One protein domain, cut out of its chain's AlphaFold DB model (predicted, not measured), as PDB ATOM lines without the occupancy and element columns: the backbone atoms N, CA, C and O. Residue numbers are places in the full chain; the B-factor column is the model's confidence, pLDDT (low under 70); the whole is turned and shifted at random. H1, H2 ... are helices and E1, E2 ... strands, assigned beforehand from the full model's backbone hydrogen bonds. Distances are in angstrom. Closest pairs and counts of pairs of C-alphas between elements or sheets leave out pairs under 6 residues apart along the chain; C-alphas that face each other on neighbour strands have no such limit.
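Overview. This is residues 189 to 196 and 206 to 337 of the 912 residues of an uncharacterized protein of Cohnella sp. MFER-1 (UniProt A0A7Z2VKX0). Two four-strand sheets, E2 to E5 and E6 to E9, lie partly face to face as a sandwich, with E6 and E7 over the first sheet and E8 and E9 apart from it. Helix H1 is at one end, tiny H2 only grazes the second sheet, and loop residues 228 to 233 stick out. The printed part has 140 residues, with two named helices and nine named strands in the order E1 H1 E2 E3 E4 E5 E6 E7 E8 E9 H2. Both antiparallel sheets, in the orders E2 E3 E4 E5 and E6 E7 E8 E9, are meanders, each strand the antiparallel neighbour of the one before; the class is mostly strand. The whole is compact, with a radius of gyration of the C-alphas of 15.2 A and spans of 47 by 33 by 24 A.

Arrangement. Start at E1, residues 192 to 196, which pairs with no named strand. Its closest C-alpha to H1, residues 215 to 224, is that of Tyr 192, 6.1 A from that of Ile 223. H1 only grazes the sheet of E2, residues 238 to 243, E3, 249 to 255, E4, 258 to 265, and E5, 269 to 276. Look for N 240 and O 252 at 3.0 A in hairpin E2 and E3, N 251 and O 262 at 2.8 A in E3 and E4, and N 261 and O 273 at 2.8 A in E4 and E5, each within hydrogen-bond range. Residues 208 to 209 pair with 273 to 274 of E5, parallel. Next come E6, residues 278 to 287, which bends by 70 degrees at residue 281, E7, 293 to 301, E8, 314 to 317, and E9, 326 to 328. Find N 284 and O 296 at 2.9 A, N 299 and O 315 at 2.9 A, and N 316 and O 327 at 3.0 A across their hairpins. The second sheet is only just strongly twisted, its C-alphas up to 4.4 A off the best plane. The sheets' facing parts are 9.6 A centre to centre, with strands at 11 degrees; the closest C-alphas of E3 and E6 are those of Ser 252 and Ala 280, 6.5 A apart. H2, residues 331 to 334, has Leu 334 with its C-alpha 6.6 A from that of Val 284, the closest to E6. In H1 every O i to N i+4 pair is within hydrogen-bond range; H2 is too short for one.

Along the chain. Find C-alpha 192 at (-2.106, 62.604, 42.560), where E1 begins. H1 is 14.6 A long, E4 23.1 A, E5 23.3 A, E6 24.2 A and E7 25.8 A. H2 ends at C-alpha 334, (9.464, 31.104, 44.901).

Size, cuts and confidence. The C-alphas farthest apart, of Val 189 and Asn 337, are 49.4 A apart. Residues 197 to 205 are not printed, and C-alphas 196 and 206 are 6.4 A apart across the cut. The links H1 to E2 and E7 to E8 are long. Mean pLDDT of the printed part is 81.4; 28 residues are under 70, among them 211 to 218 and 302 to 311.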
ATOM      1  N   VAL A 189      -7.000  68.476  40.321       77.19
ATOM      2  CA  VAL A 189      -8.284  68.173  40.978       77.19
ATOM      3  C   VAL A 189      -8.598  66.667  40.973       77.19
ATOM      4  O   VAL A 189      -9.268  66.186  41.891       77.19
ATOM      5  N   LYS A 190      -8.119  65.926  39.971       77.38
ATOM      6  CA  LYS A 190      -8.422  64.510  39.738       77.38
ATOM      7  C   LYS A 190      -7.238  63.572  39.978       77.38
ATOM      8  O   LYS A 190      -7.484  62.406  40.244       77.38
ATOM      9  N   ARG A 191      -5.994  64.048  39.887       82.12
ATOM     10  CA  ARG A 191      -4.779  63.216  39.903       82.12
ATOM     11  C   ARG A 191      -3.880  63.511  41.098       82.12
ATOM     12  O   ARG A 191      -3.834  64.632  41.607       82.12
ATOM     13  N   TYR A 192      -3.121  62.502  41.513       88.81
ATOM     14  CA  TYR A 192      -2.106  62.604  42.560       88.81
ATOM     15  C   TYR A 192      -0.877  61.758  42.213       88.81
ATOM     16  O   TYR A 192      -0.947  60.868  41.368       88.81
ATOM     17  N   ARG A 193       0.243  62.034  42.884       89.31
ATOM     18  CA  ARG A 193       1.472  61.230  42.825       89.31
ATOM     19  C   ARG A 193       1.909  60.831  44.222       89.31
ATOM     20  O   ARG A 193       1.630  61.545  45.188       89.31
ATOM     21  N   GLU A 194       2.599  59.703  44.322       92.62
ATOM     22  CA  GLU A 194       3.160  59.230  45.582       92.62
ATOM     23  C   GLU A 194       4.668  59.463  45.630       92.62
ATOM     24  O   GLU A 194       5.388  59.204  44.666       92.62
ATOM     25  N   TYR A 195       5.137  59.942  46.776       93.75
ATOM     26  CA  TYR A 195       6.544  60.148  47.081       93.75
ATOM     27  C   TYR A 195       6.879  59.463  48.396       93.75
ATOM     28  O   TYR A 195       6.022  59.317  49.265       93.75
ATOM     29  N   VAL A 196       8.138  59.092  48.568       94.88
ATOM     30  CA  VAL A 196       8.668  58.601  49.832       94.88
ATOM     31  C   VAL A 196       9.762  59.528  50.338       94.88
ATOM     32  O   VAL A 196      10.650  59.946  49.595       94.88
ATOM     33  N   PRO A 206      10.164  59.682  44.030       90.31
ATOM     34  CA  PRO A 206       8.890  59.263  43.466       90.31
ATOM     35  C   PRO A 206       8.706  57.751  43.641       90.31
ATOM     36  O   PRO A 206       9.650  56.974  43.487       90.31
ATOM     37  N   ILE A 207       7.481  57.331  43.945       91.38
ATOM     38  CA  ILE A 207       7.106  55.917  43.935       91.38
ATOM     39  C   ILE A 207       6.570  55.603  42.542       91.38
ATOM     40  O   ILE A 207       5.510  56.092  42.147       91.38
ATOM     41  N   ASN A 208       7.315  54.783  41.805       86.50
ATOM     42  CA  ASN A 208       6.855  54.270  40.522       86.50
ATOM     43  C   ASN A 208       5.712  53.286  40.740       86.50
ATOM     44  O   ASN A 208       5.585  52.676  41.803       86.50
ATOM     45  N   MET A 209       4.875  53.133  39.726       84.12
ATOM     46  CA  MET A 209       3.723  52.255  39.788       84.12
ATOM     47  C   MET A 209       3.818  51.209  38.687       84.12
ATOM     48  O   MET A 209       4.084  51.543  37.536       84.12
ATOM     49  N   GLU A 210       3.556  49.965  39.062       80.12
ATOM     50  CA  GLU A 210       3.448  48.830  38.157       80.12
ATOM     51  C   GLU A 210       1.992  48.360  38.162       80.12
ATOM     52  O   GLU A 210       1.430  48.029  39.216       80.12
ATOM     53  N   THR A 211       1.357  48.364  36.993       68.12
ATOM     54  CA  THR A 211       0.020  47.790  36.821       68.12
ATOM     55  C   THR A 211       0.156  46.415  36.190       68.12
ATOM     56  O   THR A 211       0.983  46.198  35.313       68.12
ATOM     57  N   GLY A 212      -0.646  45.457  36.658       61.00
ATOM     58  CA  GLY A 212      -0.711  44.134  36.043       61.00
ATOM     59  C   GLY A 212      -1.299  44.188  34.625       61.00
ATOM     60  O   GLY A 212      -1.204  45.179  33.900       61.00
ATOM     61  N   LYS A 213      -2.005  43.128  34.222       56.53
ATOM     62  CA  LYS A 213      -2.549  42.996  32.855       56.53
ATOM     63  C   LYS A 213      -3.508  44.133  32.426       56.53
ATOM     64  O   LYS A 213      -3.754  44.282  31.231       56.53
ATOM     65  N   GLY A 214      -4.015  44.945  33.361       52.78
ATOM     66  CA  GLY A 214      -4.915  46.081  33.118       52.78
ATOM     67  C   GLY A 214      -4.295  47.367  32.534       52.78
ATOM     68  O   GLY A 214      -5.057  48.252  32.138       52.78
ATOM     69  N   GLY A 215      -2.961  47.493  32.453       65.31
ATOM     70  CA  GLY A 215      -2.269  48.584  31.735       65.31
ATOM     71  C   GLY A 215      -2.677  50.014  32.143       65.31
ATOM     72  O   GLY A 215      -2.864  50.296  33.328       65.31
ATOM     73  N   GLU A 216      -2.823  50.915  31.160       64.44
ATOM     74  CA  GLU A 216      -3.205  52.332  31.357       64.44
ATOM     75  C   GLU A 216      -4.568  52.497  32.046       64.44
ATOM     76  O   GLU A 216      -4.719  53.333  32.925       64.44
ATOM     77  N   ALA A 217      -5.548  51.640  31.752       65.81
ATOM     78  CA  ALA A 217      -6.861  51.730  32.393       65.81
ATOM     79  C   ALA A 217      -6.802  51.424  33.902       65.81
ATOM     80  O   ALA A 217      -7.620  51.916  34.682       65.81
ATOM     81  N   ALA A 218      -5.875  50.565  34.342       68.19
ATOM     82  CA  ALA A 218      -5.621  50.345  35.767       68.19
ATOM     83  C   ALA A 218      -4.908  51.550  36.406       68.19
ATOM     84  O   ALA A 218      -5.230  51.908  37.539       68.19
ATOM     85  N   TYR A 219      -4.008  52.212  35.669       72.25
ATOM     86  CA  TYR A 219      -3.389  53.463  36.112       72.25
ATOM     87  C   TYR A 219      -4.429  54.568  36.302       72.25
ATOM     88  O   TYR A 219      -4.510  55.138  37.388       72.25
ATOM     89  N   ASP A 220      -5.261  54.809  35.287       72.38
ATOM     90  CA  ASP A 220      -6.288  55.853  35.293       72.38
ATOM     91  C   ASP A 220      -7.253  55.680  36.469       72.38
ATOM     92  O   ASP A 220      -7.543  56.626  37.202       72.38
ATOM     93  N   ARG A 221      -7.678  54.444  36.746       72.88
ATOM     94  CA  ARG A 221      -8.532  54.155  37.908       72.88
ATOM     95  C   ARG A 221      -7.818  54.357  39.238       72.88
ATOM     96  O   ARG A 221      -8.438  54.841  40.183       72.88
ATOM     97  N   PHE A 222      -6.538  54.005  39.338       76.75
ATOM     98  CA  PHE A 222      -5.764  54.235  40.557       76.75
ATOM     99  C   PHE A 222      -5.581  55.729  40.847       76.75
ATOM    100  O   PHE A 222      -5.762  56.150  41.992       76.75
ATOM    101  N   ILE A 223      -5.265  56.539  39.831       76.06
ATOM    102  CA  ILE A 223      -5.119  57.992  40.005       76.06
ATOM    103  C   ILE A 223      -6.468  58.671  40.277       76.06
ATOM    104  O   ILE A 223      -6.497  59.640  41.034       76.06
ATOM    105  N   GLU A 224      -7.577  58.134  39.750       74.12
ATOM    106  CA  GLU A 224      -8.942  58.578  40.072       74.12
ATOM    107  C   GLU A 224      -9.367  58.226  41.511       74.12
ATOM    108  O   GLU A 224     -10.165  58.952  42.112       74.12
ATOM    109  N   GLN A 225      -8.805  57.167  42.109       76.12
ATOM    110  CA  GLN A 225      -8.990  56.800  43.522       76.12
ATOM    111  C   GLN A 225      -8.145  57.679  44.451       76.12
ATOM    112  O   GLN A 225      -7.307  57.221  45.234       76.12
ATOM    113  N   ARG A 226      -8.379  58.986  44.361       81.88
ATOM    114  CA  ARG A 226      -7.695  59.995  45.160       81.88
ATOM    115  C   ARG A 226      -7.904  59.725  46.662       81.88
ATOM    116  O   ARG A 226      -9.054  59.655  47.106       81.88
ATOM    117  N   PRO A 227      -6.829  59.623  47.471       83.31
ATOM    118  CA  PRO A 227      -6.970  59.460  48.912       83.31
ATOM    119  C   PRO A 227      -7.654  60.686  49.522       83.31
ATOM    120  O   PRO A 227      -7.423  61.827  49.111       83.31
ATOM    121  N   SER A 228      -8.506  60.445  50.517       78.56
ATOM    122  CA  SER A 228      -9.143  61.524  51.272       78.56
ATOM    123  C   SER A 228      -8.122  62.231  52.158       78.56
ATOM    124  O   SER A 228      -7.237  61.582  52.713       78.56
ATOM    125  N   ALA A 229      -8.274  63.551  52.310       73.50
ATOM    126  CA  ALA A 229      -7.392  64.361  53.139       73.50
ATOM    127  C   ALA A 229      -7.344  63.822  54.580       73.50
ATOM    128  O   ALA A 229      -8.321  63.938  55.325       73.50
ATOM    129  N   ALA A 230      -6.223  63.221  54.973       64.38
ATOM    130  CA  ALA A 230      -6.040  62.671  56.309       64.38
ATOM    131  C   ALA A 230      -5.321  63.702  57.184       64.38
ATOM    132  O   ALA A 230      -4.148  64.003  56.980       64.38
ATOM    133  N   GLY A 231      -6.013  64.235  58.195       65.38
ATOM    134  CA  GLY A 231      -5.426  65.209  59.126       65.38
ATOM    135  C   GLY A 231      -4.322  64.642  60.034       65.38
ATOM    136  O   GLY A 231      -3.696  65.403  60.761       65.38
ATOM    137  N   LYS A 232      -4.086  63.322  60.033       78.25
ATOM    138  CA  LYS A 232      -3.020  62.643  60.787       78.25
ATOM    139  C   LYS A 232      -2.341  61.584  59.908       78.25
ATOM    140  O   LYS A 232      -3.019  61.048  59.029       78.25
ATOM    141  N   PRO A 233      -1.061  61.247  60.166       85.25
ATOM    142  CA  PRO A 233      -0.405  60.126  59.505       85.25
ATOM    143  C   PRO A 233      -1.183  58.810  59.664       85.25
ATOM    144  O   PRO A 233      -1.712  58.524  60.741       85.25
ATOM    145  N   LEU A 234      -1.237  58.014  58.599       90.00
ATOM    146  CA  LEU A 234      -1.867  56.696  58.555       90.00
ATOM    147  C   LEU A 234      -0.805  55.604  58.717       90.00
ATOM    148  O   LEU A 234       0.224  55.640  58.053       90.00
ATOM    149  N   ALA A 235      -1.047  54.605  59.560       89.81
ATOM    150  CA  ALA A 235      -0.185  53.425  59.601       89.81
ATOM    151  C   ALA A 235      -0.533  52.464  58.452       89.81
ATOM    152  O   ALA A 235      -1.705  52.324  58.085       89.81
ATOM    153  N   PHE A 236       0.467  51.759  57.920       91.88
ATOM    154  CA  PHE A 236       0.210  50.631  57.022       91.88
ATOM    155  C   PHE A 236      -0.546  49.521  57.761       91.88
ATOM    156  O   PHE A 236      -0.266  49.215  58.920       91.88
ATOM    157  N   ARG A 237      -1.510  48.895  57.077       91.19
ATOM    158  CA  ARG A 237      -2.341  47.821  57.646       91.19
ATOM    159  C   ARG A 237      -1.526  46.560  57.902       91.19
ATOM    160  O   ARG A 237      -1.797  45.835  58.855       91.19
ATOM    161  N   LYS A 238      -0.552  46.290  57.034       91.38
ATOM    162  CA  LYS A 238       0.345  45.142  57.130       91.38
ATOM    163  C   LYS A 238       1.713  45.522  56.583       91.38
ATOM    164  O   LYS A 238       1.816  46.129  55.519       91.38
ATOM    165  N   VAL A 239       2.748  45.143  57.321       91.69
ATOM    166  CA  VAL A 239       4.142  45.245  56.894       91.69
ATOM    167  C   VAL A 239       4.727  43.844  56.935       91.69
ATOM    168  O   VAL A 239       4.723  43.208  57.986       91.69
ATOM    169  N   THR A 240       5.197  43.352  55.791       90.50
ATOM    170  CA  THR A 240       5.902  42.064  55.707       90.50
ATOM    171  C   THR A 240       7.342  42.335  55.319       90.50
ATOM    172  O   THR A 240       7.606  43.226  54.518       90.50
ATOM    173  N   SER A 241       8.280  41.574  55.867       87.62
ATOM    174  CA  SER A 241       9.697  41.709  55.541       87.62
ATOM    175  C   SER A 241      10.321  40.348  55.290       87.62
ATOM    176  O   SER A 241      10.123  39.425  56.078       87.62
ATOM    177  N   ALA A 242      11.117  40.269  54.234       84.00
ATOM    178  CA  ALA A 242      12.084  39.223  53.982       84.00
ATOM    179  C   ALA A 242      13.470  39.854  54.164       84.00
ATOM    180  O   ALA A 242      13.877  40.740  53.407       84.00
ATOM    181  N   GLN A 243      14.155  39.448  55.229       70.44
ATOM    182  CA  GLN A 243      15.560  39.770  55.441       70.44
ATOM    183  C   GLN A 243      16.365  38.516  55.171       70.44
ATOM    184  O   GLN A 243      15.967  37.423  55.580       70.44
ATOM    185  N   ASP A 244      17.510  38.684  54.536       64.88
ATOM    186  CA  ASP A 244      18.532  37.660  54.542       64.88
ATOM    187  C   ASP A 244      19.786  38.209  55.227       64.88
ATOM    188  O   ASP A 244      19.972  39.418  55.371       64.88
ATOM    189  N   GLY A 245      20.633  37.313  55.725       65.38
ATOM    190  CA  GLY A 245      21.788  37.672  56.551       65.38
ATOM    191  C   GLY A 245      22.851  38.548  55.868       65.38
ATOM    192  O   GLY A 245      23.873  38.811  56.496       65.38
ATOM    193  N   SER A 246      22.649  38.985  54.617       70.12
ATOM    194  CA  SER A 246      23.543  39.870  53.856       70.12
ATOM    195  C   SER A 246      23.371  41.367  54.165       70.12
ATOM    196  O   SER A 246      24.212  42.164  53.755       70.12
ATOM    197  N   GLY A 247      22.297  41.759  54.864       74.69
ATOM    198  CA  GLY A 247      21.944  43.166  55.104       74.69
ATOM    199  C   GLY A 247      21.044  43.787  54.027       74.69
ATOM    200  O   GLY A 247      20.570  44.908  54.207       74.69
ATOM    201  N   GLU A 248      20.750  43.058  52.948       86.00
ATOM    202  CA  GLU A 248      19.717  43.433  51.979       86.00
ATOM    203  C   GLU A 248      18.324  43.178  52.564       86.00
ATOM    204  O   GLU A 248      18.102  42.256  53.355       86.00
ATOM    205  N   THR A 249      17.355  44.026  52.217       88.81
ATOM    206  CA  THR A 249      16.010  43.925  52.799       88.81
ATOM    207  C   THR A 249      14.944  44.099  51.740       88.81
ATOM    208  O   THR A 249      15.018  45.012  50.925       88.81
ATOM    209  N   LEU A 250      13.934  43.234  51.770       92.00
ATOM    210  CA  LEU A 250      12.760  43.309  50.909       92.00
ATOM    211  C   LEU A 250      11.518  43.390  51.796       92.00
ATOM    212  O   LEU A 250      11.332  42.566  52.690       92.00
ATOM    213  N   ARG A 251      10.675  44.400  51.593       93.56
ATOM    214  CA  ARG A 251       9.482  44.652  52.409       93.56
ATOM    215  C   ARG A 251       8.256  44.912  51.543       93.56
ATOM    216  O   ARG A 251       8.370  45.514  50.479       93.56
ATOM    217  N   SER A 252       7.086  44.522  52.041       95.06
ATOM    218  CA  SER A 252       5.792  45.008  51.560       95.06
ATOM    219  C   SER A 252       5.162  45.928  52.597       95.06
ATOM    220  O   SER A 252       5.151  45.612  53.787       95.06
ATOM    221  N   LEU A 253       4.626  47.057  52.140       95.44
ATOM    222  CA  LEU A 253       3.842  48.006  52.925       95.44
ATOM    223  C   LEU A 253       2.429  48.047  52.335       95.44
ATOM    224  O   LEU A 253       2.231  48.539  51.224       95.44
ATOM    225  N   GLU A 254       1.451  47.484  53.040       93.50
ATOM    226  CA  GLU A 254       0.088  47.317  52.528       93.50
ATOM    227  C   GLU A 254      -0.875  48.344  53.143       93.50
ATOM    228  O   GLU A 254      -1.004  48.446  54.366       93.50
ATOM    229  N   ASP A 255      -1.591  49.084  52.295       90.38
ATOM    230  CA  ASP A 255      -2.649  50.033  52.673       90.38
ATOM    231  C   ASP A 255      -3.948  49.743  51.898       90.38
ATOM    232  O   ASP A 255      -4.070  48.746  51.199       90.38
ATOM    233  N   GLU A 256      -4.978  50.573  52.002       85.19
ATOM    234  CA  GLU A 256      -6.237  50.321  51.280       85.19
ATOM    235  C   GLU A 256      -6.151  50.412  49.756       85.19
ATOM    236  O   GLU A 256      -6.988  49.832  49.072       85.19
ATOM    237  N   ARG A 257      -5.115  51.069  49.239       85.62
ATOM    238  CA  ARG A 257      -4.907  51.340  47.817       85.62
ATOM    239  C   ARG A 257      -4.048  50.267  47.145       85.62
ATOM    240  O   ARG A 257      -4.055  50.156  45.923       85.62
ATOM    241  N   GLY A 258      -3.328  49.455  47.920       88.81
ATOM    242  CA  GLY A 258      -2.581  48.303  47.422       88.81
ATOM    243  C   GLY A 258      -1.347  48.005  48.261       88.81
ATOM    244  O   GLY A 258      -1.358  48.161  49.485       88.81
ATOM    245  N   THR A 259      -0.284  47.574  47.588       92.62
ATOM    246  CA  THR A 259       1.001  47.244  48.211       92.62
ATOM    247  C   THR A 259       2.109  48.111  47.633       92.62
ATOM    248  O   THR A 259       2.189  48.285  46.421       92.62
ATOM    249  N   ILE A 260       2.988  48.628  48.487       94.62
ATOM    250  CA  ILE A 260       4.274  49.199  48.080       94.62
ATOM    251  C   ILE A 260       5.358  48.175  48.402       94.62
ATOM    252  O   ILE A 260       5.492  47.758  49.553       94.62
ATOM    253  N   ILE A 261       6.130  47.775  47.396       94.69
ATOM    254  CA  ILE A 261       7.339  46.979  47.580       94.69
ATOM    255  C   ILE A 261       8.522  47.918  47.769       94.69
ATOM    256  O   ILE A 261       8.724  48.850  46.990       94.69
ATOM    257  N   VAL A 262       9.295  47.650  48.816       93.69
ATOM    258  CA  VAL A 262      10.502  48.391  49.172       93.69
ATOM    259  C   VAL A 262      11.657  47.410  49.217       93.69
ATOM    260  O   VAL A 262      11.620  46.473  50.014       93.69
ATOM    261  N   ALA A 263      12.683  47.622  48.402       91.44
ATOM    262  CA  ALA A 263      13.890  46.803  48.445       91.44
ATOM    263  C   ALA A 263      15.124  47.676  48.658       91.44
ATOM    264  O   ALA A 263      15.224  48.734  48.046       91.44
ATOM    265  N   THR A 264      16.043  47.235  49.514       87.62
ATOM    266  CA  THR A 264      17.369  47.833  49.705       87.62
ATOM    267  C   THR A 264      18.433  46.820  49.306       87.62
ATOM    268  O   THR A 264      18.433  45.707  49.841       87.62
ATOM    269  N   TRP A 265      19.334  47.201  48.406       83.88
ATOM    270  CA  TRP A 265      20.432  46.354  47.933       83.88
ATOM    271  C   TRP A 265      21.743  47.144  47.865       83.88
ATOM    272  O   TRP A 265      21.763  48.335  47.547       83.88
ATOM    273  N   GLY A 266      22.863  46.498  48.188       75.12
ATOM    274  CA  GLY A 266      24.120  47.215  48.439       75.12
ATOM    275  C   GLY A 266      24.027  48.225  49.599       75.12
ATOM    276  O   GLY A 266      23.112  48.164  50.418       75.12
ATOM    277  N   SER A 267      24.992  49.150  49.701       65.50
ATOM    278  CA  SER A 267      25.049  50.114  50.815       65.50
ATOM    279  C   SER A 267      24.011  51.235  50.726       65.50
ATOM    280  O   SER A 267      23.565  51.706  51.766       65.50
ATOM    281  N   ASP A 268      23.609  51.638  49.514       67.06
ATOM    282  CA  ASP A 268      22.839  52.876  49.311       67.06
ATOM    283  C   ASP A 268      21.654  52.753  48.335       67.06
ATOM    284  O   ASP A 268      20.829  53.669  48.271       67.06
ATOM    285  N   ASN A 269      21.508  51.640  47.599       76.44
ATOM    286  CA  ASN A 269      20.428  51.530  46.617       76.44
ATOM    287  C   ASN A 269      19.119  51.117  47.283       76.44
ATOM    288  O   ASN A 269      19.058  50.151  48.049       76.44
ATOM    289  N   GLN A 270      18.051  51.839  46.952       84.75
ATOM    290  CA  GLN A 270      16.708  51.528  47.406       84.75
ATOM    291  C   GLN A 270      15.688  51.808  46.306       84.75
ATOM    292  O   GLN A 270      15.717  52.863  45.677       84.75
ATOM    293  N   GLY A 271      14.769  50.869  46.105       89.50
ATOM    294  CA  GLY A 271      13.659  50.988  45.164       89.50
ATOM    295  C   GLY A 271      12.309  51.003  45.878       89.50
ATOM    296  O   GLY A 271      12.136  50.328  46.898       89.50
ATOM    297  N   TYR A 272      11.347  51.740  45.311       92.19
ATOM    298  CA  TYR A 272       9.956  51.804  45.770       92.19
ATOM    299  C   TYR A 272       8.990  51.622  44.594       92.19
ATOM    300  O   TYR A 272       9.043  52.385  43.629       92.19
ATOM    301  N   MET A 273       8.141  50.594  44.655       92.75
ATOM    302  CA  MET A 273       7.197  50.255  43.581       92.75
ATOM    303  C   MET A 273       5.803  50.015  44.150       92.75
ATOM    304  O   MET A 273       5.631  49.192  45.050       92.75
ATOM    305  N   ARG A 274       4.800  50.708  43.618       91.81
ATOM    306  CA  ARG A 274       3.388  50.555  43.973       91.81
ATOM    307  C   ARG A 274       2.714  49.545  43.050       91.81
ATOM    308  O   ARG A 274       2.773  49.692  41.836       91.81
ATOM    309  N   TYR A 275       1.990  48.603  43.647       89.44
ATOM    310  CA  TYR A 275       1.079  47.674  42.977       89.44
ATOM    311  C   TYR A 275      -0.364  47.964  43.430       89.44
ATOM    312  O   TYR A 275      -0.788  47.491  44.497       89.44
ATOM    313  N   PRO A 276      -1.125  48.780  42.674       85.31
ATOM    314  CA  PRO A 276      -2.495  49.162  43.016       85.31
ATOM    315  C   PRO A 276      -3.447  47.969  43.112       85.31
ATOM    316  O   PRO A 276      -3.522  47.168  42.188       85.31
ATOM    317  N   GLY A 277      -4.211  47.856  44.198       82.12
ATOM    318  CA  GLY A 277      -5.209  46.789  44.377       82.12
ATOM    319  C   GLY A 277      -4.644  45.386  44.659       82.12
ATOM    320  O   GLY A 277      -5.413  44.474  44.964       82.12
ATOM    321  N   TYR A 278      -3.321  45.211  44.627       87.25
ATOM    322  CA  TYR A 278      -2.664  43.938  44.920       87.25
ATOM    323  C   TYR A 278      -2.191  43.856  46.375       87.25
ATOM    324  O   TYR A 278      -1.786  44.852  46.984       87.25
ATOM    325  N   ARG A 279      -2.218  42.641  46.927       90.94
ATOM    326  CA  ARG A 279      -1.695  42.261  48.248       90.94
ATOM    327  C   ARG A 279      -0.473  41.367  48.078       90.94
ATOM    328  O   ARG A 279      -0.501  40.470  47.241       90.94
ATOM    329  N   ALA A 280       0.574  41.586  48.872       92.88
ATOM    330  CA  ALA A 280       1.739  40.704  48.884       92.88
ATOM    331  C   ALA A 280       1.459  39.429  49.689       92.88
ATOM    332  O   ALA A 280       1.159  39.474  50.887       92.88
ATOM    333  N   GLU A 281       1.605  38.285  49.025       93.06
ATOM    334  CA  GLU A 281       1.488  36.965  49.646       93.06
ATOM    335  C   GLU A 281       2.848  36.460  50.130       93.06
ATOM    336  O   GLU A 281       2.979  36.029  51.276       93.06
ATOM    337  N   ARG A 282       3.874  36.549  49.275       93.75
ATOM    338  CA  ARG A 282       5.224  36.047  49.562       93.75
ATOM    339  C   ARG A 282       6.271  36.954  48.920       93.75
ATOM    340  O   ARG A 282       6.096  37.420  47.797       93.75
ATOM    341  N   LEU A 283       7.351  37.203  49.656       93.69
ATOM    342  CA  LEU A 283       8.497  37.991  49.213       93.69
ATOM    343  C   LEU A 283       9.740  37.115  49.315       93.69
ATOM    344  O   LEU A 283       9.998  36.553  50.380       93.69
ATOM    345  N   VAL A 284      10.499  37.005  48.231       92.62
ATOM    346  CA  VAL A 284      11.767  36.272  48.204       92.62
ATOM    347  C   VAL A 284      12.804  37.058  47.412       92.62
ATOM    348  O   VAL A 284      12.480  37.876  46.556       92.62
ATOM    349  N   TRP A 285      14.071  36.795  47.697       90.00
ATOM    350  CA  TRP A 285      15.157  37.199  46.814       90.00
ATOM    351  C   TRP A 285      15.477  36.039  45.883       90.00
ATOM    352  O   TRP A 285      15.668  34.912  46.346       90.00
ATOM    353  N   LYS A 286      15.546  36.309  44.581       89.25
ATOM    354  CA  LYS A 286      15.978  35.338  43.576       89.25
ATOM    355  C   LYS A 286      17.362  35.695  43.083       89.25
ATOM    356  O   LYS A 286      17.623  36.836  42.723       89.25
ATOM    357  N   THR A 287      18.242  34.708  43.085       86.12
ATOM    358  CA  THR A 287      19.588  34.850  42.544       86.12
ATOM    359  C   THR A 287      19.600  34.303  41.125       86.12
ATOM    360  O   THR A 287      19.125  33.184  40.903       86.12
ATOM    361  N   ASP A 288      20.103  35.091  40.180       86.00
ATOM    362  CA  ASP A 288      20.336  34.619  38.820       86.00
ATOM    363  C   ASP A 288      21.598  33.752  38.717       86.00
ATOM    364  O   ASP A 288      22.408  33.657  39.643       86.00
ATOM    365  N   VAL A 289      21.788  33.126  37.559       83.19
ATOM    366  CA  VAL A 289      22.976  32.318  37.246       83.19
ATOM    367  C   VAL A 289      24.302  33.094  37.308       83.19
ATOM    368  O   VAL A 289      25.363  32.468  37.326       83.19
ATOM    369  N   LEU A 290      24.270  34.431  37.353       78.06
ATOM    370  CA  LEU A 290      25.440  35.298  37.531       78.06
ATOM    371  C   LEU A 290      25.699  35.671  38.994       78.06
ATOM    372  O   LEU A 290      26.678  36.361  39.288       78.06
ATOM    373  N   GLY A 291      24.852  35.213  39.914       82.00
ATOM    374  CA  GLY A 291      24.937  35.557  41.326       82.00
ATOM    375  C   GLY A 291      24.317  36.912  41.668       82.00
ATOM    376  O   GLY A 291      24.411  37.325  42.825       82.00
ATOM    377  N   GLN A 292      23.684  37.607  40.715       82.06
ATOM    378  CA  GLN A 292      22.975  38.850  41.013       82.06
ATOM    379  C   GLN A 292      21.636  38.534  41.659       82.06
ATOM    380  O   GLN A 292      20.965  37.556  41.327       82.06
ATOM    381  N   ARG A 293      21.254  39.371  42.615       84.31
ATOM    382  CA  ARG A 293      20.058  39.173  43.423       84.31
ATOM    383  C   ARG A 293      18.984  40.150  43.011       84.31
ATOM    384  O   ARG A 293      19.225  41.349  42.912       84.31
ATOM    385  N   HIS A 294      17.787  39.618  42.842       87.94
ATOM    386  CA  HIS A 294      16.641  40.346  42.338       87.94
ATOM    387  C   HIS A 294      15.462  40.159  43.292       87.94
ATOM    388  O   HIS A 294      15.219  39.036  43.756       87.94
ATOM    389  N   PRO A 295      14.734  41.235  43.632       90.44
ATOM    390  CA  PRO A 295      13.514  41.106  44.408       90.44
ATOM    391  C   PRO A 295      12.480  40.338  43.582       90.44
ATOM    392  O   PRO A 295      12.303  40.609  42.397       90.44
ATOM    393  N   PHE A 296      11.791  39.382  44.202       92.19
ATOM    394  CA  PHE A 296      10.770  38.581  43.537       92.19
ATOM    395  C   PHE A 296       9.564  38.401  44.455       92.19
ATOM    396  O   PHE A 296       9.685  37.965  45.606       92.19
ATOM    397  N   VAL A 297       8.393  38.807  43.975       93.06
ATOM    398  CA  VAL A 297       7.194  38.927  44.809       93.06
ATOM    399  C   VAL A 297       6.016  38.200  44.187       93.06
ATOM    400  O   VAL A 297       5.786  38.286  42.985       93.06
ATOM    401  N   LEU A 298       5.249  37.514  45.031       93.69
ATOM    402  CA  LEU A 298       3.943  36.972  44.684       93.69
ATOM    403  C   LEU A 298       2.857  37.913  45.193       93.69
ATOM    404  O   LEU A 298       2.793  38.230  46.387       93.69
ATOM    405  N   LEU A 299       2.007  38.343  44.270       91.38
ATOM    406  CA  LEU A 299       0.952  39.319  44.480       91.38
ATOM    407  C   LEU A 299      -0.404  38.708  44.126       91.38
ATOM    408  O   LEU A 299      -0.506  37.911  43.195       91.38
ATOM    409  N   ASN A 300      -1.449  39.124  44.833       90.25
ATOM    410  CA  ASN A 300      -2.825  38.694  44.595       90.25
ATOM    411  C   ASN A 300      -3.764  39.904  44.534       90.25
ATOM    412  O   ASN A 300      -3.699  40.771  45.412       90.25
ATOM    413  N   SER A 301      -4.606  39.986  43.501       83.75
ATOM    414  CA  SER A 301      -5.670  40.983  43.421       83.75
ATOM    415  C   SER A 301      -6.708  40.646  44.492       83.75
ATOM    416  O   SER A 301      -7.273  39.553  44.526       83.75
ATOM    417  N   GLY A 302      -6.897  41.560  45.446       69.75
ATOM    418  CA  GLY A 302      -7.804  41.317  46.568       69.75
ATOM    419  C   GLY A 302      -9.267  41.142  46.136       69.75
ATOM    420  O   GLY A 302      -9.613  41.250  44.963       69.75
ATOM    421  N   ASP A 303     -10.156  40.962  47.115       62.25
ATOM    422  CA  ASP A 303     -11.602  40.748  46.898       62.25
ATOM    423  C   ASP A 303     -12.338  41.911  46.200       62.25
ATOM    424  O   ASP A 303     -13.503  41.785  45.824       62.25
ATOM    425  N   ASN A 304     -11.670  43.052  46.019       54.81
ATOM    426  CA  ASN A 304     -12.231  44.244  45.402       54.81
ATOM    427  C   ASN A 304     -11.664  44.424  43.988       54.81
ATOM    428  O   ASN A 304     -10.552  44.920  43.809       54.81
ATOM    429  N   ASP A 305     -12.468  44.056  42.989       52.25
ATOM    430  CA  ASP A 305     -12.243  44.321  41.563       52.25
ATOM    431  C   ASP A 305     -12.301  45.832  41.276       52.25
ATOM    432  O   ASP A 305     -13.318  46.391  40.867       52.25
ATOM    433  N   HIS A 306     -11.220  46.541  41.590       51.31
ATOM    434  CA  HIS A 306     -11.102  47.975  41.319       51.31
ATOM    435  C   HIS A 306     -10.319  48.276  40.034       51.31
ATOM    436  O   HIS A 306     -10.355  49.408  39.556       51.31
ATOM    437  N   ASN A 307      -9.693  47.258  39.432       53.31
ATOM    438  CA  ASN A 307      -8.828  47.391  38.258       53.31
ATOM    439  C   ASN A 307      -9.309  46.587  37.037       53.31
ATOM    440  O   ASN A 307      -8.592  46.517  36.042       53.31
ATOM    441  N   GLY A 308     -10.525  46.022  37.041       53.88
ATOM    442  CA  GLY A 308     -11.024  45.198  35.928       53.88
ATOM    443  C   GLY A 308     -10.240  43.895  35.733       53.88
ATOM    444  O   GLY A 308     -10.431  43.214  34.726       53.88
ATOM    445  N   ASP A 309      -9.358  43.580  36.682       56.75
ATOM    446  CA  ASP A 309      -8.660  42.311  36.802       56.75
ATOM    447  C   ASP A 309      -9.601  41.338  37.526       56.75
ATOM    448  O   ASP A 309     -10.342  41.727  38.432       56.75
ATOM    449  N   LYS A 310      -9.591  40.055  37.152       59.12
ATOM    450  CA  LYS A 310     -10.454  39.067  37.819       59.12
ATOM    451  C   LYS A 310     -10.097  39.020  39.311       59.12
ATOM    452  O   LYS A 310      -8.920  38.945  39.655       59.12
ATOM    453  N   VAL A 311     -11.101  39.053  40.189       69.31
ATOM    454  CA  VAL A 311     -10.914  38.859  41.639       69.31
ATOM    455  C   VAL A 311     -10.108  37.581  41.889       69.31
ATOM    456  O   VAL A 311     -10.430  36.535  41.316       69.31
ATOM    457  N   GLY A 312      -9.077  37.660  42.734       73.25
ATOM    458  CA  GLY A 312      -8.203  36.528  43.055       73.25
ATOM    459  C   GLY A 312      -7.158  36.208  41.980       73.25
ATOM    460  O   GLY A 312      -6.616  35.100  41.954       73.25
ATOM    461  N   GLN A 313      -6.890  37.138  41.062       80.88
ATOM    462  CA  GLN A 313      -5.815  37.007  40.087       80.88
ATOM    463  C   GLN A 313      -4.467  37.150  40.785       80.88
ATOM    464  O   GLN A 313      -4.163  38.160  41.418       80.88
ATOM    465  N   ARG A 314      -3.622  36.142  40.600       86.88
ATOM    466  CA  ARG A 314      -2.279  36.106  41.167       86.88
ATOM    467  C   ARG A 314      -1.248  36.372  40.086       86.88
ATOM    468  O   ARG A 314      -1.426  35.962  38.938       86.88
ATOM    469  N   MET A 315      -0.170  37.048  40.459       87.94
ATOM    470  CA  MET A 315       0.961  37.311  39.577       87.94
ATOM    471  C   MET A 315       2.278  37.270  40.342       87.94
ATOM    472  O   MET A 315       2.338  37.618  41.523       87.94
ATOM    473  N   LEU A 316       3.329  36.868  39.643       89.81
ATOM    474  CA  LEU A 316       4.702  37.041  40.094       89.81
ATOM    475  C   LEU A 316       5.253  38.333  39.504       89.81
ATOM    476  O   LEU A 316       4.888  38.715  38.392       89.81
ATOM    477  N   SER A 317       6.132  39.007  40.236       89.31
ATOM    478  CA  SER A 317       6.789  40.197  39.716       89.31
ATOM    479  C   SER A 317       8.239  40.322  40.161       89.31
ATOM    480  O   SER A 317       8.575  39.948  41.285       89.31
ATOM    481  N   PHE A 318       9.062  40.879  39.270       89.38
ATOM    482  CA  PHE A 318      10.389  41.432  39.531       89.38
ATOM    483  C   PHE A 318      10.285  42.957  39.646       89.38
ATOM    484  O   PHE A 318      10.353  43.655  38.629       89.38
ATOM    485  N   PRO A 319      10.096  43.505  40.860       87.50
ATOM    486  CA  PRO A 319      10.025  44.945  41.048       87.50
ATOM    487  C   PRO A 319      11.264  45.638  40.466       87.50
ATOM    488  O   PRO A 319      12.370  45.108  40.547       87.50
ATOM    489  N   PHE A 320      11.074  46.850  39.940       84.56
ATOM    490  CA  PHE A 320      12.134  47.734  39.415       84.56
ATOM    491  C   PHE A 320      12.717  47.370  38.044       84.56
ATOM    492  O   PHE A 320      13.698  47.988  37.641       84.56
ATOM    493  N   ASN A 321      12.104  46.439  37.306       76.12
ATOM    494  CA  ASN A 321      12.683  45.912  36.068       76.12
ATOM    495  C   ASN A 321      11.833  46.106  34.788       76.12
ATOM    496  O   ASN A 321      11.920  45.330  33.839       76.12
ATOM    497  N   GLY A 322      11.014  47.164  34.749       66.50
ATOM    498  CA  GLY A 322      10.316  47.629  33.538       66.50
ATOM    499  C   GLY A 322       9.192  46.714  33.026       66.50
ATOM    500  O   GLY A 322       8.676  45.883  33.754       66.50
ATOM    501  N   SER A 323       8.808  46.852  31.752       52.69
ATOM    502  CA  SER A 323       7.634  46.195  31.131       52.69
ATOM    503  C   SER A 323       7.683  44.658  31.044       52.69
ATOM    504  O   SER A 323       6.689  44.027  30.688       52.69
ATOM    505  N   VAL A 324       8.817  44.040  31.384       58.56
ATOM    506  CA  VAL A 324       8.997  42.580  31.498       58.56
ATOM    507  C   VAL A 324       8.912  42.085  32.951       58.56
ATOM    508  O   VAL A 324       9.226  40.932  33.237       58.56
ATOM    509  N   SER A 325       8.475  42.943  33.880       68.50
ATOM    510  CA  SER A 325       8.485  42.703  35.328       68.50
ATOM    511  C   SER A 325       7.362  41.809  35.851       68.50
ATOM    512  O   SER A 325       7.379  41.518  37.046       68.50
ATOM    513  N   VAL A 326       6.381  41.393  35.040       80.31
ATOM    514  CA  VAL A 326       5.182  40.673  35.514       80.31
ATOM    515  C   VAL A 326       5.008  39.339  34.792       80.31
ATOM    516  O   VAL A 326       4.938  39.284  33.564       80.31
ATOM    517  N   LEU A 327       4.869  38.269  35.574       82.94
ATOM    518  CA  LEU A 327       4.677  36.896  35.110       82.94
ATOM    519  C   LEU A 327       3.357  36.322  35.643       82.94
ATOM    520  O   LEU A 327       2.868  36.707  36.712       82.94
ATOM    521  N   GLU A 328       2.784  35.358  34.918       84.38
ATOM    522  CA  GLU A 328       1.702  34.530  35.461       84.38
ATOM    523  C   GLU A 328       2.172  33.810  36.734       84.38
ATOM    524  O   GLU A 328       3.319  33.363  36.818       84.38
ATOM    525  N   ALA A 329       1.297  33.748  37.744       87.25
ATOM    526  CA  ALA A 329       1.649  33.189  39.040       87.25
ATOM    527  C   ALA A 329       1.992  31.702  38.961       87.25
ATOM    528  O   ALA A 329       1.175  30.881  38.550       87.25
ATOM    529  N   ASP A 330       3.178  31.379  39.461       89.38
ATOM    530  CA  ASP A 330       3.715  30.029  39.517       89.38
ATOM    531  C   ASP A 330       4.486  29.847  40.829       89.38
ATOM    532  O   ASP A 330       5.674  30.144  40.942       89.38
ATOM    533  N   GLU A 331       3.764  29.474  41.886       90.81
ATOM    534  CA  GLU A 331       4.275  29.548  43.261       90.81
ATOM    535  C   GLU A 331       5.564  28.760  43.496       90.81
ATOM    536  O   GLU A 331       6.362  29.161  44.346       90.81
ATOM    537  N   GLU A 332       5.789  27.674  42.751       91.88
ATOM    538  CA  GLU A 332       7.003  26.869  42.901       91.88
ATOM    539  C   GLU A 332       8.262  27.675  42.569       91.88
ATOM    540  O   GLU A 332       9.303  27.458  43.181       91.88
ATOM    541  N   LEU A 333       8.166  28.687  41.697       92.56
ATOM    542  CA  LEU A 333       9.292  29.560  41.367       92.56
ATOM    543  C   LEU A 333       9.794  30.370  42.562       92.56
ATOM    544  O   LEU A 333      10.885  30.931  42.490       92.56
ATOM    545  N   LEU A 334       9.043  30.442  43.663       91.75
ATOM    546  CA  LEU A 334       9.464  31.104  44.901       91.75
ATOM    547  C   LEU A 334      10.358  30.209  45.767       91.75
ATOM    548  O   LEU A 334      10.985  30.708  46.704       91.75
ATOM    549  N   ASP A 335      10.441  28.914  45.473       91.50
ATOM    550  CA  ASP A 335      11.245  27.964  46.239       91.50
ATOM    551  C   ASP A 335      12.727  28.078  45.874       91.50
ATOM    552  O   ASP A 335      13.088  28.334  44.729       91.50
ATOM    553  N   GLU A 336      13.619  27.934  46.854       87.31
ATOM    554  CA  GLU A 336      15.053  28.232  46.689       87.31
ATOM    555  C   GLU A 336      15.772  27.327  45.675       87.31
ATOM    556  O   GLU A 336      16.822  27.701  45.148       87.31
ATOM    557  N   ASN A 337      15.206  26.150  45.394       89.31
ATOM    558  CA  ASN A 337      15.714  25.183  44.421       89.31
ATOM    559  C   ASN A 337      15.445  25.589  42.963       89.31
ATOM    560  O   ASN A 337      16.132  25.096  42.070       89.31
TER     561      ASN A 337